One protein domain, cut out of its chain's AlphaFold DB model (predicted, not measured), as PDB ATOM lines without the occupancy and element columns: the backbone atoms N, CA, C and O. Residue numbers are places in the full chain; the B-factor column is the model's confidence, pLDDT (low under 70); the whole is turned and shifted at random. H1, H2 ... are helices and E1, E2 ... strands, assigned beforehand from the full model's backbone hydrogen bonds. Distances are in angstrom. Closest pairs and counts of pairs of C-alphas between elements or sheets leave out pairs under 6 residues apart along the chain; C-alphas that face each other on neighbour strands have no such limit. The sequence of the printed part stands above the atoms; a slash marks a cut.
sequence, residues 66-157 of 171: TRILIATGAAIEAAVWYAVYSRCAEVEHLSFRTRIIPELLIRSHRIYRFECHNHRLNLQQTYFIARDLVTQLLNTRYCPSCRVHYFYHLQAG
ATOM      1  N   THR A  66     -53.912  48.123  14.467       84.19
ATOM      2  CA  THR A  66     -54.195  47.009  13.550       84.19
ATOM      3  C   THR A  66     -54.032  47.438  12.100       84.19
ATOM      4  O   THR A  66     -53.282  46.820  11.351       84.19
ATOM      5  N   ARG A  67     -54.637  48.569  11.711       82.69
ATOM      6  CA  ARG A  67     -54.546  49.093  10.334       82.69
ATOM      7  C   ARG A  67     -53.120  49.383   9.865       82.69
ATOM      8  O   ARG A  67     -52.862  49.304   8.670       82.69
ATOM      9  N   ILE A  68     -52.211  49.722  10.779       84.62
ATOM     10  CA  ILE A  68     -50.795  49.960  10.461       84.62
ATOM     11  C   ILE A  68     -50.106  48.630  10.145       84.62
ATOM     12  O   ILE A  68     -49.256  48.572   9.267       84.62
ATOM     13  N   LEU A  69     -50.492  47.564  10.840       85.81
ATOM     14  CA  LEU A  69     -49.804  46.280  10.821       85.81
ATOM     15  C   LEU A  69     -50.354  45.293   9.777       85.81
ATOM     16  O   LEU A  69     -49.694  44.299   9.507       85.81
ATOM     17  N   ILE A  70     -51.517  45.553   9.162       82.06
ATOM     18  CA  ILE A  70     -52.135  44.653   8.160       82.06
ATOM     19  C   ILE A  70     -51.188  44.336   6.990       82.06
ATOM     20  O   ILE A  70     -51.156  43.208   6.503       82.06
ATOM     21  N   ALA A  71     -50.426  45.322   6.513       82.00
ATOM     22  CA  ALA A  71     -49.496  45.110   5.410       82.00
ATOM     23  C   ALA A  71     -48.188  44.490   5.921       82.00
ATOM     24  O   ALA A  71     -47.532  45.069   6.785       82.00
ATOM     25  N   THR A  72     -47.745  43.378   5.323       81.56
ATOM     26  CA  THR A  72     -46.527  42.654   5.738       81.56
ATOM     27  C   THR A  72     -45.300  43.560   5.850       81.56
ATOM     28  O   THR A  72     -44.584  43.497   6.842       81.56
ATOM     29  N   GLY A  73     -45.081  44.454   4.878       84.50
ATOM     30  CA  GLY A  73     -43.965  45.405   4.929       84.50
ATOM     31  C   GLY A  73     -44.042  46.358   6.127       84.50
ATOM     32  O   GLY A  73     -43.038  46.601   6.786       84.50
ATOM     33  N   ALA A  74     -45.240  46.836   6.471       85.56
ATOM     34  CA  ALA A  74     -45.435  47.697   7.632       85.56
ATOM     35  C   ALA A  74     -45.316  46.922   8.957       85.56
ATOM     36  O   ALA A  74     -44.792  47.460   9.927       85.56
ATOM     37  N   ALA A  75     -45.725  45.648   8.998       87.75
ATOM     38  CA  ALA A  75     -45.494  44.772  10.147       87.75
ATOM     39  C   ALA A  75     -43.998  44.503  10.385       87.75
ATOM     40  O   ALA A  75     -43.554  44.492  11.534       87.75
ATOM     41  N   ILE A  76     -43.219  44.325   9.310       89.00
ATOM     42  CA  ILE A  76     -41.755  44.213   9.366       89.00
ATOM     43  C   ILE A  76     -41.151  45.498   9.932       89.00
ATOM     44  O   ILE A  76     -40.430  45.439  10.924       89.00
ATOM     45  N   GLU A  77     -41.482  46.657   9.358       91.31
ATOM     46  CA  GLU A  77     -40.987  47.954   9.836       91.31
ATOM     47  C   GLU A  77     -41.337  48.199  11.305       91.31
ATOM     48  O   GLU A  77     -40.499  48.634  12.092       91.31
ATOM     49  N   ALA A  78     -42.567  47.873  11.696       92.50
ATOM     50  CA  ALA A  78     -43.019  47.991  13.068       92.50
ATOM     51  C   ALA A  78     -42.206  47.086  14.007       92.50
ATOM     52  O   ALA A  78     -41.804  47.536  15.080       92.50
ATOM     53  N   ALA A  79     -41.925  45.840  13.615       92.25
ATOM     54  CA  ALA A  79     -41.100  44.927  14.403       92.25
ATOM     55  C   ALA A  79     -39.641  45.411  14.519       92.25
ATOM     56  O   ALA A  79     -39.056  45.327  15.598       92.25
ATOM     57  N   VAL A  80     -39.070  45.980  13.451       93.06
ATOM     58  CA  VAL A  80     -37.733  46.599  13.490       93.06
ATOM     59  C   VAL A  80     -37.722  47.796  14.439       93.06
ATOM     60  O   VAL A  80     -36.879  47.867  15.334       93.06
ATOM     61  N   TRP A  81     -38.690  48.706  14.315       95.69
ATOM     62  CA  TRP A  81     -38.829  49.822  15.249       95.69
ATOM     63  C   TRP A  81     -39.004  49.335  16.696       95.69
ATOM     64  O   TRP A  81     -38.397  49.895  17.607       95.69
ATOM     65  N   TYR A  82     -39.774  48.268  16.926       95.38
ATOM     66  CA  TYR A  82     -39.955  47.682  18.253       95.38
ATOM     67  C   TYR A  82     -38.654  47.139  18.845       95.38
ATOM     68  O   TYR A  82     -38.401  47.329  20.036       95.38
ATOM     69  N   ALA A  83     -37.810  46.495  18.036       94.44
ATOM     70  CA  ALA A  83     -36.496  46.037  18.477       94.44
ATOM     71  C   ALA A  83     -35.634  47.219  18.953       94.44
ATOM     72  O   ALA A  83     -35.042  47.159  20.029       94.44
ATOM     73  N   VAL A  84     -35.651  48.337  18.219       96.00
ATOM     74  CA  VAL A  84     -34.960  49.573  18.625       96.00
ATOM     75  C   VAL A  84     -35.574  50.154  19.903       96.00
ATOM     76  O   VAL A  84     -34.862  50.475  20.850       96.00
ATOM     77  N   TYR A  85     -36.902  50.263  19.964       96.50
ATOM     78  CA  TYR A  85     -37.628  50.834  21.100       96.50
ATOM     79  C   TYR A  85     -37.410  50.050  22.396       96.50
ATOM     80  O   TYR A  85     -37.109  50.644  23.430       96.50
ATOM     81  N   SER A  86     -37.509  48.722  22.331       95.19
ATOM     82  CA  SER A  86     -37.258  47.844  23.476       95.19
ATOM     83  C   SER A  86     -35.801  47.906  23.931       95.19
ATOM     84  O   SER A  86     -35.562  48.009  25.132       95.19
ATOM     85  N   ARG A  87     -34.836  47.947  23.000       95.38
ATOM     86  CA  ARG A  87     -33.416  48.076  23.343       95.38
ATOM     87  C   ARG A  87     -33.081  49.417  23.994       95.38
ATOM     88  O   ARG A  87     -32.359  49.436  24.985       95.38
ATOM     89  N   CYS A  88     -33.613  50.530  23.484       96.19
ATOM     90  CA  CYS A  88     -33.443  51.837  24.127       96.19
ATOM     91  C   CYS A  88     -34.019  51.839  25.549       96.19
ATOM     92  O   CYS A  88     -33.392  52.356  26.468       96.19
ATOM     93  N   ALA A  89     -35.189  51.226  25.742       95.88
ATOM     94  CA  ALA A  89     -35.809  51.154  27.058       95.88
ATOM     95  C   ALA A  89     -34.987  50.314  28.043       95.88
ATOM     96  O   ALA A  89     -34.843  50.699  29.197       95.88
ATOM     97  N   GLU A  90     -34.431  49.190  27.584       94.94
ATOM     98  CA  GLU A  90     -33.566  48.320  28.382       94.94
ATOM     99  C   GLU A  90     -32.297  49.051  28.844       94.94
ATOM    100  O   GLU A  90     -31.997  49.050  30.035       94.94
ATOM    101  N   VAL A  91     -31.597  49.719  27.918       95.06
ATOM    102  CA  VAL A  91     -30.360  50.476  28.202       95.06
ATOM    103  C   VAL A  91     -30.594  51.595  29.221       95.06
ATOM    104  O   VAL A  91     -29.716  51.895  30.021       95.06
ATOM    105  N   GLU A  92     -31.778  52.204  29.209       93.38
ATOM    106  CA  GLU A  92     -32.140  53.302  30.112       93.38
ATOM    107  C   GLU A  92     -32.913  52.837  31.356       93.38
ATOM    108  O   GLU A  92     -33.374  53.665  32.141       93.38
ATOM    109  N   HIS A  93     -33.080  51.522  31.541       93.50
ATOM    110  CA  HIS A  93     -33.855  50.923  32.630       93.50
ATOM    111  C   HIS A  93     -35.295  51.471  32.739       93.50
ATOM    112  O   HIS A  93     -35.845  51.654  33.828       93.50
ATOM    113  N   LEU A  94     -35.934  51.728  31.594       93.69
ATOM    114  CA  LEU A  94     -37.279  52.288  31.491       93.69
ATOM    115  C   LEU A  94     -38.339  51.200  31.268       93.69
ATOM    116  O   LEU A  94     -38.260  50.399  30.338       93.69
ATOM    117  N   SER A  95     -39.416  51.234  32.059       91.62
ATOM    118  CA  SER A  95     -40.595  50.391  31.821       91.62
ATOM    119  C   SER A  95     -41.553  51.056  30.828       91.62
ATOM    120  O   SER A  95     -42.293  51.977  31.175       91.62
ATOM    121  N   PHE A  96     -41.549  50.576  29.583       90.19
ATOM    122  CA  PHE A  96     -42.420  51.077  28.510       90.19
ATOM    123  C   PHE A  96     -43.742  50.304  28.366       90.19
ATOM    124  O   PHE A  96     -44.588  50.685  27.559       90.19
ATOM    125  N   ARG A  97     -43.925  49.206  29.115       90.75
ATOM    126  CA  ARG A  97     -45.150  48.385  29.067       90.75
ATOM    127  C   ARG A  97     -46.290  48.945  29.920       90.75
ATOM    128  O   ARG A  97     -47.427  48.538  29.735       90.75
ATOM    129  N   THR A  98     -46.005  49.874  30.831       91.75
ATOM    130  CA  THR A  98     -47.009  50.466  31.734       91.75
ATOM    131  C   THR A  98     -47.405  51.886  31.341       91.75
ATOM    132  O   THR A  98     -48.490  52.345  31.690       91.75
ATOM    133  N   ARG A  99     -46.542  52.600  30.611       94.06
ATOM    134  CA  ARG A  99     -46.801  53.960  30.133       94.06
ATOM    135  C   ARG A  99     -45.989  54.278  28.886       94.06
ATOM    136  O   ARG A  99     -44.905  53.741  28.681       94.06
ATOM    137  N   ILE A 100     -46.495  55.220  28.097       95.00
ATOM    138  CA  ILE A 100     -45.750  55.794  26.976       95.00
ATOM    139  C   ILE A 100     -44.780  56.836  27.530       95.00
ATOM    140  O   ILE A 100     -45.197  57.744  28.248       95.00
ATOM    141  N   ILE A 101     -43.504  56.708  27.173       94.94
ATOM    142  CA  ILE A 101     -42.455  57.671  27.512       94.94
ATOM    143  C   ILE A 101     -42.134  58.461  26.233       94.94
ATOM    144  O   ILE A 101     -41.575  57.881  25.297       94.94
ATOM    145  N   PRO A 102     -42.530  59.745  26.133       94.25
ATOM    146  CA  PRO A 102     -42.397  60.527  24.901       94.25
ATOM    147  C   PRO A 102     -40.961  60.618  24.368       94.25
ATOM    148  O   PRO A 102     -40.736  60.519  23.163       94.25
ATOM    149  N   GLU A 103     -39.983  60.774  25.257       94.50
ATOM    150  CA  GLU A 103     -38.566  60.903  24.918       94.50
ATOM    151  C   GLU A 103     -38.029  59.609  24.305       94.50
ATOM    152  O   GLU A 103     -37.349  59.640  23.279       94.50
ATOM    153  N   LEU A 104     -38.403  58.467  24.890       96.00
ATOM    154  CA  LEU A 104     -38.061  57.145  24.377       96.00
ATOM    155  C   LEU A 104     -38.682  56.917  22.991       96.00
ATOM    156  O   LEU A 104     -38.014  56.397  22.102       96.00
ATOM    157  N   LEU A 105     -39.936  57.342  22.793       96.44
ATOM    158  CA  LEU A 105     -40.633  57.245  21.509       96.44
ATOM    159  C   LEU A 105     -39.916  58.051  20.412       96.44
ATOM    160  O   LEU A 105     -39.693  57.539  19.317       96.44
ATOM    161  N   ILE A 106     -39.532  59.298  20.701       95.75
ATOM    162  CA  ILE A 106     -38.800  60.147  19.750       95.75
ATOM    163  C   ILE A 106     -37.419  59.563  19.454       95.75
ATOM    164  O   ILE A 106     -37.025  59.471  18.290       95.75
ATOM    165  N   ARG A 107     -36.678  59.165  20.495       95.56
ATOM    166  CA  ARG A 107     -35.319  58.635  20.355       95.56
ATOM    167  C   ARG A 107     -35.306  57.348  19.538       95.56
ATOM    168  O   ARG A 107     -34.554  57.265  18.568       95.56
ATOM    169  N   SER A 108     -36.160  56.383  19.878       96.50
ATOM    170  CA  SER A 108     -36.238  55.113  19.152       96.50
ATOM    171  C   SER A 108     -36.654  55.317  17.700       96.50
ATOM    172  O   SER A 108     -36.098  54.686  16.807       96.50
ATOM    173  N   HIS A 109     -37.585  56.239  17.441       96.38
ATOM    174  CA  HIS A 109     -38.016  56.550  16.086       96.38
ATOM    175  C   HIS A 109     -36.904  57.203  15.259       96.38
ATOM    176  O   HIS A 109     -36.745  56.881  14.084       96.38
ATOM    177  N   ARG A 110     -36.103  58.087  15.868       94.88
ATOM    178  CA  ARG A 110     -34.945  58.699  15.208       94.88
ATOM    179  C   ARG A 110     -33.897  57.655  14.829       94.88
ATOM    180  O   ARG A 110     -33.406  57.701  13.707       94.88
ATOM    181  N   ILE A 111     -33.584  56.726  15.734       95.44
ATOM    182  CA  ILE A 111     -32.641  55.630  15.465       95.44
ATOM    183  C   ILE A 111     -33.199  54.724  14.363       95.44
ATOM    184  O   ILE A 111     -32.532  54.508  13.362       95.44
ATOM    185  N   TYR A 112     -34.456  54.288  14.477       95.38
ATOM    186  CA  TYR A 112     -35.130  53.505  13.437       95.38
ATOM    187  C   TYR A 112     -35.031  54.163  12.054       95.38
ATOM    188  O   TYR A 112     -34.656  53.512  11.084       95.38
ATOM    189  N   ARG A 113     -35.326  55.462  11.959       93.69
ATOM    190  CA  ARG A 113     -35.247  56.197  10.692       93.69
ATOM    191  C   ARG A 113     -33.831  56.328  10.143       93.69
ATOM    192  O   ARG A 113     -33.675  56.453   8.933       93.69
ATOM    193  N   PHE A 114     -32.831  56.371  11.017       92.56
ATOM    194  CA  PHE A 114     -31.433  56.422  10.612       92.56
ATOM    195  C   PHE A 114     -30.982  55.077  10.030       92.56
ATOM    196  O   PHE A 114     -30.396  55.053   8.954       92.56
ATOM    197  N   GLU A 115     -31.337  53.971  10.690       88.69
ATOM    198  CA  GLU A 115     -30.971  52.610  10.273       88.69
ATOM    199  C   GLU A 115     -31.789  52.107   9.064       88.69
ATOM    200  O   GLU A 115     -31.320  51.288   8.277       88.69
ATOM    201  N   CYS A 116     -33.030  52.578   8.894       86.69
ATOM    202  CA  CYS A 116     -33.940  52.138   7.833       86.69
ATOM    203  C   CYS A 116     -34.164  53.240   6.785       86.69
ATOM    204  O   CYS A 116     -35.094  54.039   6.901       86.69
ATOM    205  N   HIS A 117     -33.357  53.255   5.718       73.56
ATOM    206  CA  HIS A 117     -33.407  54.296   4.675       73.56
ATOM    207  C   HIS A 117     -34.751  54.410   3.927       73.56
ATOM    208  O   HIS A 117     -35.120  55.504   3.509       73.56
ATOM    209  N   ASN A 118     -35.511  53.317   3.794       77.56
ATOM    210  CA  ASN A 118     -36.820  53.289   3.121       77.56
ATOM    211  C   ASN A 118     -37.995  53.224   4.112       77.56
ATOM    212  O   ASN A 118     -38.943  52.471   3.905       77.56
ATOM    213  N   HIS A 119     -37.932  53.995   5.197       80.62
ATOM    214  CA  HIS A 119     -38.947  53.970   6.247       80.62
ATOM    215  C   HIS A 119     -40.315  54.510   5.777       80.62
ATOM    216  O   HIS A 119     -40.427  55.626   5.260       80.62
ATOM    217  N   ARG A 120     -41.401  53.773   6.034       86.50
ATOM    218  CA  ARG A 120     -42.785  54.255   5.830       86.50
ATOM    219  C   ARG A 120     -43.498  54.558   7.141       86.50
ATOM    220  O   ARG A 120     -44.381  55.416   7.178       86.50
ATOM    221  N   LEU A 121     -43.096  53.884   8.211       91.44
ATOM    222  CA  LEU A 121     -43.611  54.099   9.551       91.44
ATOM    223  C   LEU A 121     -43.229  55.497  10.052       91.44
ATOM    224  O   LEU A 121     -42.049  55.814  10.176       91.44
ATOM    225  N   ASN A 122     -44.222  56.333  10.350       93.00
ATOM    226  CA  ASN A 122     -44.024  57.668  10.921       93.00
ATOM    227  C   ASN A 122     -44.163  57.671  12.454       93.00
ATOM    228  O   ASN A 122     -44.711  56.742  13.051       93.00
ATOM    229  N   LEU A 123     -43.706  58.747  13.103       95.62
ATOM    230  CA  LEU A 123     -43.718  58.855  14.565       95.62
ATOM    231  C   LEU A 123     -45.128  58.688  15.158       95.62
ATOM    232  O   LEU A 123     -45.310  58.023  16.177       95.62
ATOM    233  N   GLN A 124     -46.157  59.228  14.502       95.19
ATOM    234  CA  GLN A 124     -47.534  59.082  14.973       95.19
ATOM    235  C   GLN A 124     -48.008  57.618  14.935       95.19
ATOM    236  O   GLN A 124     -48.724  57.180  15.830       95.19
ATOM    237  N   GLN A 125     -47.605  56.847  13.927       94.44
ATOM    238  CA  GLN A 125     -47.897  55.417  13.854       94.44
ATOM    239  C   GLN A 125     -47.169  54.641  14.955       94.44
ATOM    240  O   GLN A 125     -47.787  53.808  15.614       94.44
ATOM    241  N   THR A 126     -45.903  54.972  15.229       95.62
ATOM    242  CA  THR A 126     -45.172  54.364  16.355       95.62
ATOM    243  C   THR A 126     -45.817  54.665  17.707       95.62
ATOM    244  O   THR A 126     -45.857  53.790  18.567       95.62
ATOM    245  N   TYR A 127     -46.415  55.852  17.885       96.50
ATOM    246  CA  TYR A 127     -47.204  56.165  19.079       96.50
ATOM    247  C   TYR A 127     -48.387  55.204  19.248       96.50
ATOM    248  O   TYR A 127     -48.622  54.732  20.357       96.50
ATOM    249  N   PHE A 128     -49.126  54.893  18.177       95.06
ATOM    250  CA  PHE A 128     -50.249  53.954  18.265       95.06
ATOM    251  C   PHE A 128     -49.789  52.546  18.628       95.06
ATOM    252  O   PHE A 128     -50.401  51.911  19.478       95.06
ATOM    253  N   ILE A 129     -48.674  52.095  18.056       94.81
ATOM    254  CA  ILE A 129     -48.075  50.806  18.409       94.81
ATOM    255  C   ILE A 129     -47.654  50.800  19.890       94.81
ATOM    256  O   ILE A 129     -47.990  49.873  20.621       94.81
ATOM    257  N   ALA A 130     -46.974  51.851  20.364       95.88
ATOM    258  CA  ALA A 130     -46.575  51.990  21.766       95.88
ATOM    259  C   ALA A 130     -47.780  52.026  22.719       95.88
ATOM    260  O   ALA A 130     -47.767  51.377  23.762       95.88
ATOM    261  N   ARG A 131     -48.836  52.762  22.354       95.25
ATOM    262  CA  ARG A 131     -50.096  52.816  23.103       95.25
ATOM    263  C   ARG A 131     -50.703  51.429  23.237       95.25
ATOM    264  O   ARG A 131     -51.076  51.049  24.340       95.25
ATOM    265  N   ASP A 132     -50.765  50.683  22.143       93.56
ATOM    266  CA  ASP A 132     -51.422  49.380  22.125       93.56
ATOM    267  C   ASP A 132     -50.621  48.311  22.872       93.56
ATOM    268  O   ASP A 132     -51.213  47.400  23.448       93.56
ATOM    269  N   LEU A 133     -49.295  48.463  22.936       93.19
ATOM    270  CA  LEU A 133     -48.433  47.680  23.824       93.19
ATOM    271  C   LEU A 133     -48.705  47.972  25.303       93.19
ATOM    272  O   LEU A 133     -48.665  47.056  26.119       93.19
ATOM    273  N   VAL A 134     -48.977  49.232  25.658       94.19
ATOM    274  CA  VAL A 134     -49.331  49.616  27.033       94.19
ATOM    275  C   VAL A 134     -50.710  49.079  27.405       94.19
ATOM    276  O   VAL A 134     -50.882  48.506  28.477       94.19
ATOM    277  N   THR A 135     -51.692  49.206  26.509       92.38
ATOM    278  CA  THR A 135     -53.065  48.734  26.745       92.38
ATOM    279  C   THR A 135     -53.246  47.230  26.532       92.38
ATOM    280  O   THR A 135     -54.376  46.756  26.602       92.38
ATOM    281  N   GLN A 136     -52.170  46.484  26.250       89.38
ATOM    282  CA  GLN A 136     -52.181  45.042  25.955       89.38
ATOM    283  C   GLN A 136     -53.081  44.635  24.773       89.38
ATOM    284  O   GLN A 136     -53.401  43.457  24.614       89.38
ATOM    285  N   LEU A 137     -53.467  45.591  23.920       88.50
ATOM    286  CA  LEU A 137     -54.161  45.290  22.666       88.50
ATOM    287  C   LEU A 137     -53.192  44.616  21.696       88.50
ATOM    288  O   LEU A 137     -53.548  43.665  21.012       88.50
ATOM    289  N   LEU A 138     -51.936  45.060  21.696       89.50
ATOM    290  CA  LEU A 138     -50.876  44.496  20.882       89.50
ATOM    291  C   LEU A 138     -49.876  43.747  21.757       89.50
ATOM    292  O   LEU A 138     -49.348  44.294  22.722       89.50
ATOM    293  N   ASN A 139     -49.574  42.507  21.380       88.69
ATOM    294  CA  ASN A 139     -48.578  41.685  22.054       88.69
ATOM    295  C   ASN A 139     -47.402  41.386  21.130       88.69
ATOM    296  O   ASN A 139     -47.454  41.606  19.920       88.69
ATOM    297  N   THR A 140     -46.322  40.877  21.709       90.06
ATOM    298  CA  THR A 140     -45.122  40.478  20.970       90.06
ATOM    299  C   THR A 140     -44.829  39.015  21.218       90.06
ATOM    300  O   THR A 140     -44.864  38.577  22.365       90.06
ATOM    301  N   ARG A 141     -44.502  38.271  20.163       89.50
ATOM    302  CA  ARG A 141     -44.044  36.881  20.248       89.50
ATOM    303  C   ARG A 141     -42.625  36.764  19.720       89.50
ATOM    304  O   ARG A 141     -42.228  37.511  18.832       89.50
ATOM    305  N   TYR A 142     -41.879  35.808  20.256       89.81
ATOM    306  CA  TYR A 142     -40.553  35.462  19.766       89.81
ATOM    307  C   TYR A 142     -40.665  34.406  18.663       89.81
ATOM    308  O   TYR A 142     -41.321  33.383  18.848       89.81
ATOM    309  N   CYS A 143     -40.040  34.643  17.511       88.50
ATOM    310  CA  CYS A 143     -39.945  33.631  16.464       88.50
ATOM    311  C   CYS A 143     -38.661  32.804  16.646       88.50
ATOM    312  O   CYS A 143     -37.577  33.379  16.549       88.50
ATOM    313  N   PRO A 144     -38.730  31.472  16.826       86.88
ATOM    314  CA  PRO A 144     -37.532  30.645  16.996       86.88
ATOM    315  C   PRO A 144     -36.684  30.542  15.718       86.88
ATOM    316  O   PRO A 144     -35.476  30.337  15.797       86.88
ATOM    317  N   SER A 145     -37.301  30.718  14.545       88.12
ATOM    318  CA  SER A 145     -36.640  30.578  13.243       88.12
ATOM    319  C   SER A 145     -35.721  31.758  12.923       88.12
ATOM    320  O   SER A 145     -34.544  31.561  12.637       88.12
ATOM    321  N   CYS A 146     -36.238  32.991  12.979       87.75
ATOM    322  CA  CYS A 146     -35.446  34.199  12.710       87.75
ATOM    323  C   CYS A 146     -34.918  34.885  13.976       87.75
ATOM    324  O   CYS A 146     -34.163  35.844  13.865       87.75
ATOM    325  N   ARG A 147     -35.300  34.408  15.170       87.69
ATOM    326  CA  ARG A 147     -34.897  34.950  16.479       87.69
ATOM    327  C   ARG A 147     -35.310  36.407  16.722       87.69
ATOM    328  O   ARG A 147     -34.701  37.098  17.533       87.69
ATOM    329  N   VAL A 148     -36.366  36.866  16.050       86.31
ATOM    330  CA  VAL A 148     -36.893  38.235  16.159       86.31
ATOM    331  C   VAL A 148     -38.226  38.241  16.905       86.31
ATOM    332  O   VAL A 148     -39.067  37.355  16.721       86.31
ATOM    333  N   HIS A 149     -38.429  39.267  17.735       89.62
ATOM    334  CA  HIS A 149     -39.739  39.567  18.302       89.62
ATOM    335  C   HIS A 149     -40.621  40.238  17.251       89.62
ATOM    336  O   HIS A 149     -40.242  41.253  16.673       89.62
ATOM    337  N   TYR A 150     -41.806  39.688  17.017       88.31
ATOM    338  CA  TYR A 150     -42.776  40.227  16.072       88.31
ATOM    339  C   TYR A 150     -44.106  40.518  16.759       88.31
ATOM    340  O   TYR A 150     -44.423  39.955  17.811       88.31
ATOM    341  N   PHE A 151     -44.886  41.410  16.156       89.44
ATOM    342  CA  PHE A 151     -46.199  41.763  16.668       89.44
ATOM    343  C   PHE A 151     -47.224  40.664  16.423       89.44
ATOM    344  O   PHE A 151     -47.328  40.120  15.326       89.44
ATOM    345  N   TYR A 152     -47.992  40.376  17.466       82.19
ATOM    346  CA  TYR A 152     -49.025  39.362  17.488       82.19
ATOM    347  C   TYR A 152     -50.353  39.967  17.940       82.19
ATOM    348  O   TYR A 152     -50.434  40.592  19.000       82.19
ATOM    349  N   HIS A 153     -51.397  39.750  17.142       78.00
ATOM    350  CA  HIS A 153     -52.755  40.204  17.430       78.00
ATOM    351  C   HIS A 153     -53.771  39.282  16.745       78.00
ATOM    352  O   HIS A 153     -53.940  39.312  15.523       78.00
ATOM    353  N   LEU A 154     -54.469  38.473  17.548       64.50
ATOM    354  CA  LEU A 154     -55.410  37.446  17.079       64.50
ATOM    355  C   LEU A 154     -56.503  38.018  16.172       64.50
ATOM    356  O   LEU A 154     -56.682  37.552  15.051       64.50
ATOM    357  N   GLN A 155     -57.184  39.074  16.619       65.94
ATOM    358  CA  GLN A 155     -58.314  39.656  15.882       65.94
ATOM    359  C   GLN A 155     -57.891  40.406  14.605       65.94
ATOM    360  O   GLN A 155     -58.732  40.732  13.777       65.94
ATOM    361  N   ALA A 156     -56.592  40.666  14.431       62.19
ATOM    362  CA  ALA A 156     -56.041  41.415  13.303       62.19
ATOM    363  C   ALA A 156     -55.419  40.503  12.233       62.19
ATOM    364  O   ALA A 156     -54.841  40.997  11.268       62.19
ATOM    365  N   GLY A 157     -55.452  39.178  12.429       65.06
ATOM    366  CA  GLY A 157     -54.765  38.227  11.549       65.06
ATOM    367  C   GLY A 157     -53.234  38.265  11.652       65.06
ATOM    368  O   GLY A 157     -52.549  37.610  10.870       65.06
TER     369      GLY A 157
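What this domain is: This is residues 66 to 157 of the 171 residues of an uncharacterized protein of Chromatiales bacterium 21-64-14 (UniProt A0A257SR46). Hairpin E1-E2 and helix H3 pack on opposite sides of the long middle helix H2. H4 packs on H3. The printed part, 92 residues with four named helices, then two antiparallel strands, is mostly helix and compact: radius of gyration of the C-alphas 12.3 A, spans 32 by 30 by 27 A.

Where its parts are: E1 is residues 139 to 142, E2 149 to 152. H2, 72 to 91, runs 28.8 A from C-alpha (-46.527, 42.654, 5.738) to (-30.360, 50.476, 28.202). H1 is 66 to 69, H3 102 to 115, H4 123 to 134.

How they stand to each other: N 141 of E1 and O 150 of E2 are within hydrogen-bond range, 2.9 A. The closest C-alphas of E2 and H2, 150 and 79, are 5.3 A apart. Residues 80 to 89 of H2 alone touch H3, closest C-alphas 85 and 108, 4.9 A, at a steep tilt of 58 degrees. In H2, H3 and H4 every O i to N i+4 pair is within range.

The domain as a whole: The printed part has no cut; residues 154 to 157 have pLDDT under 70.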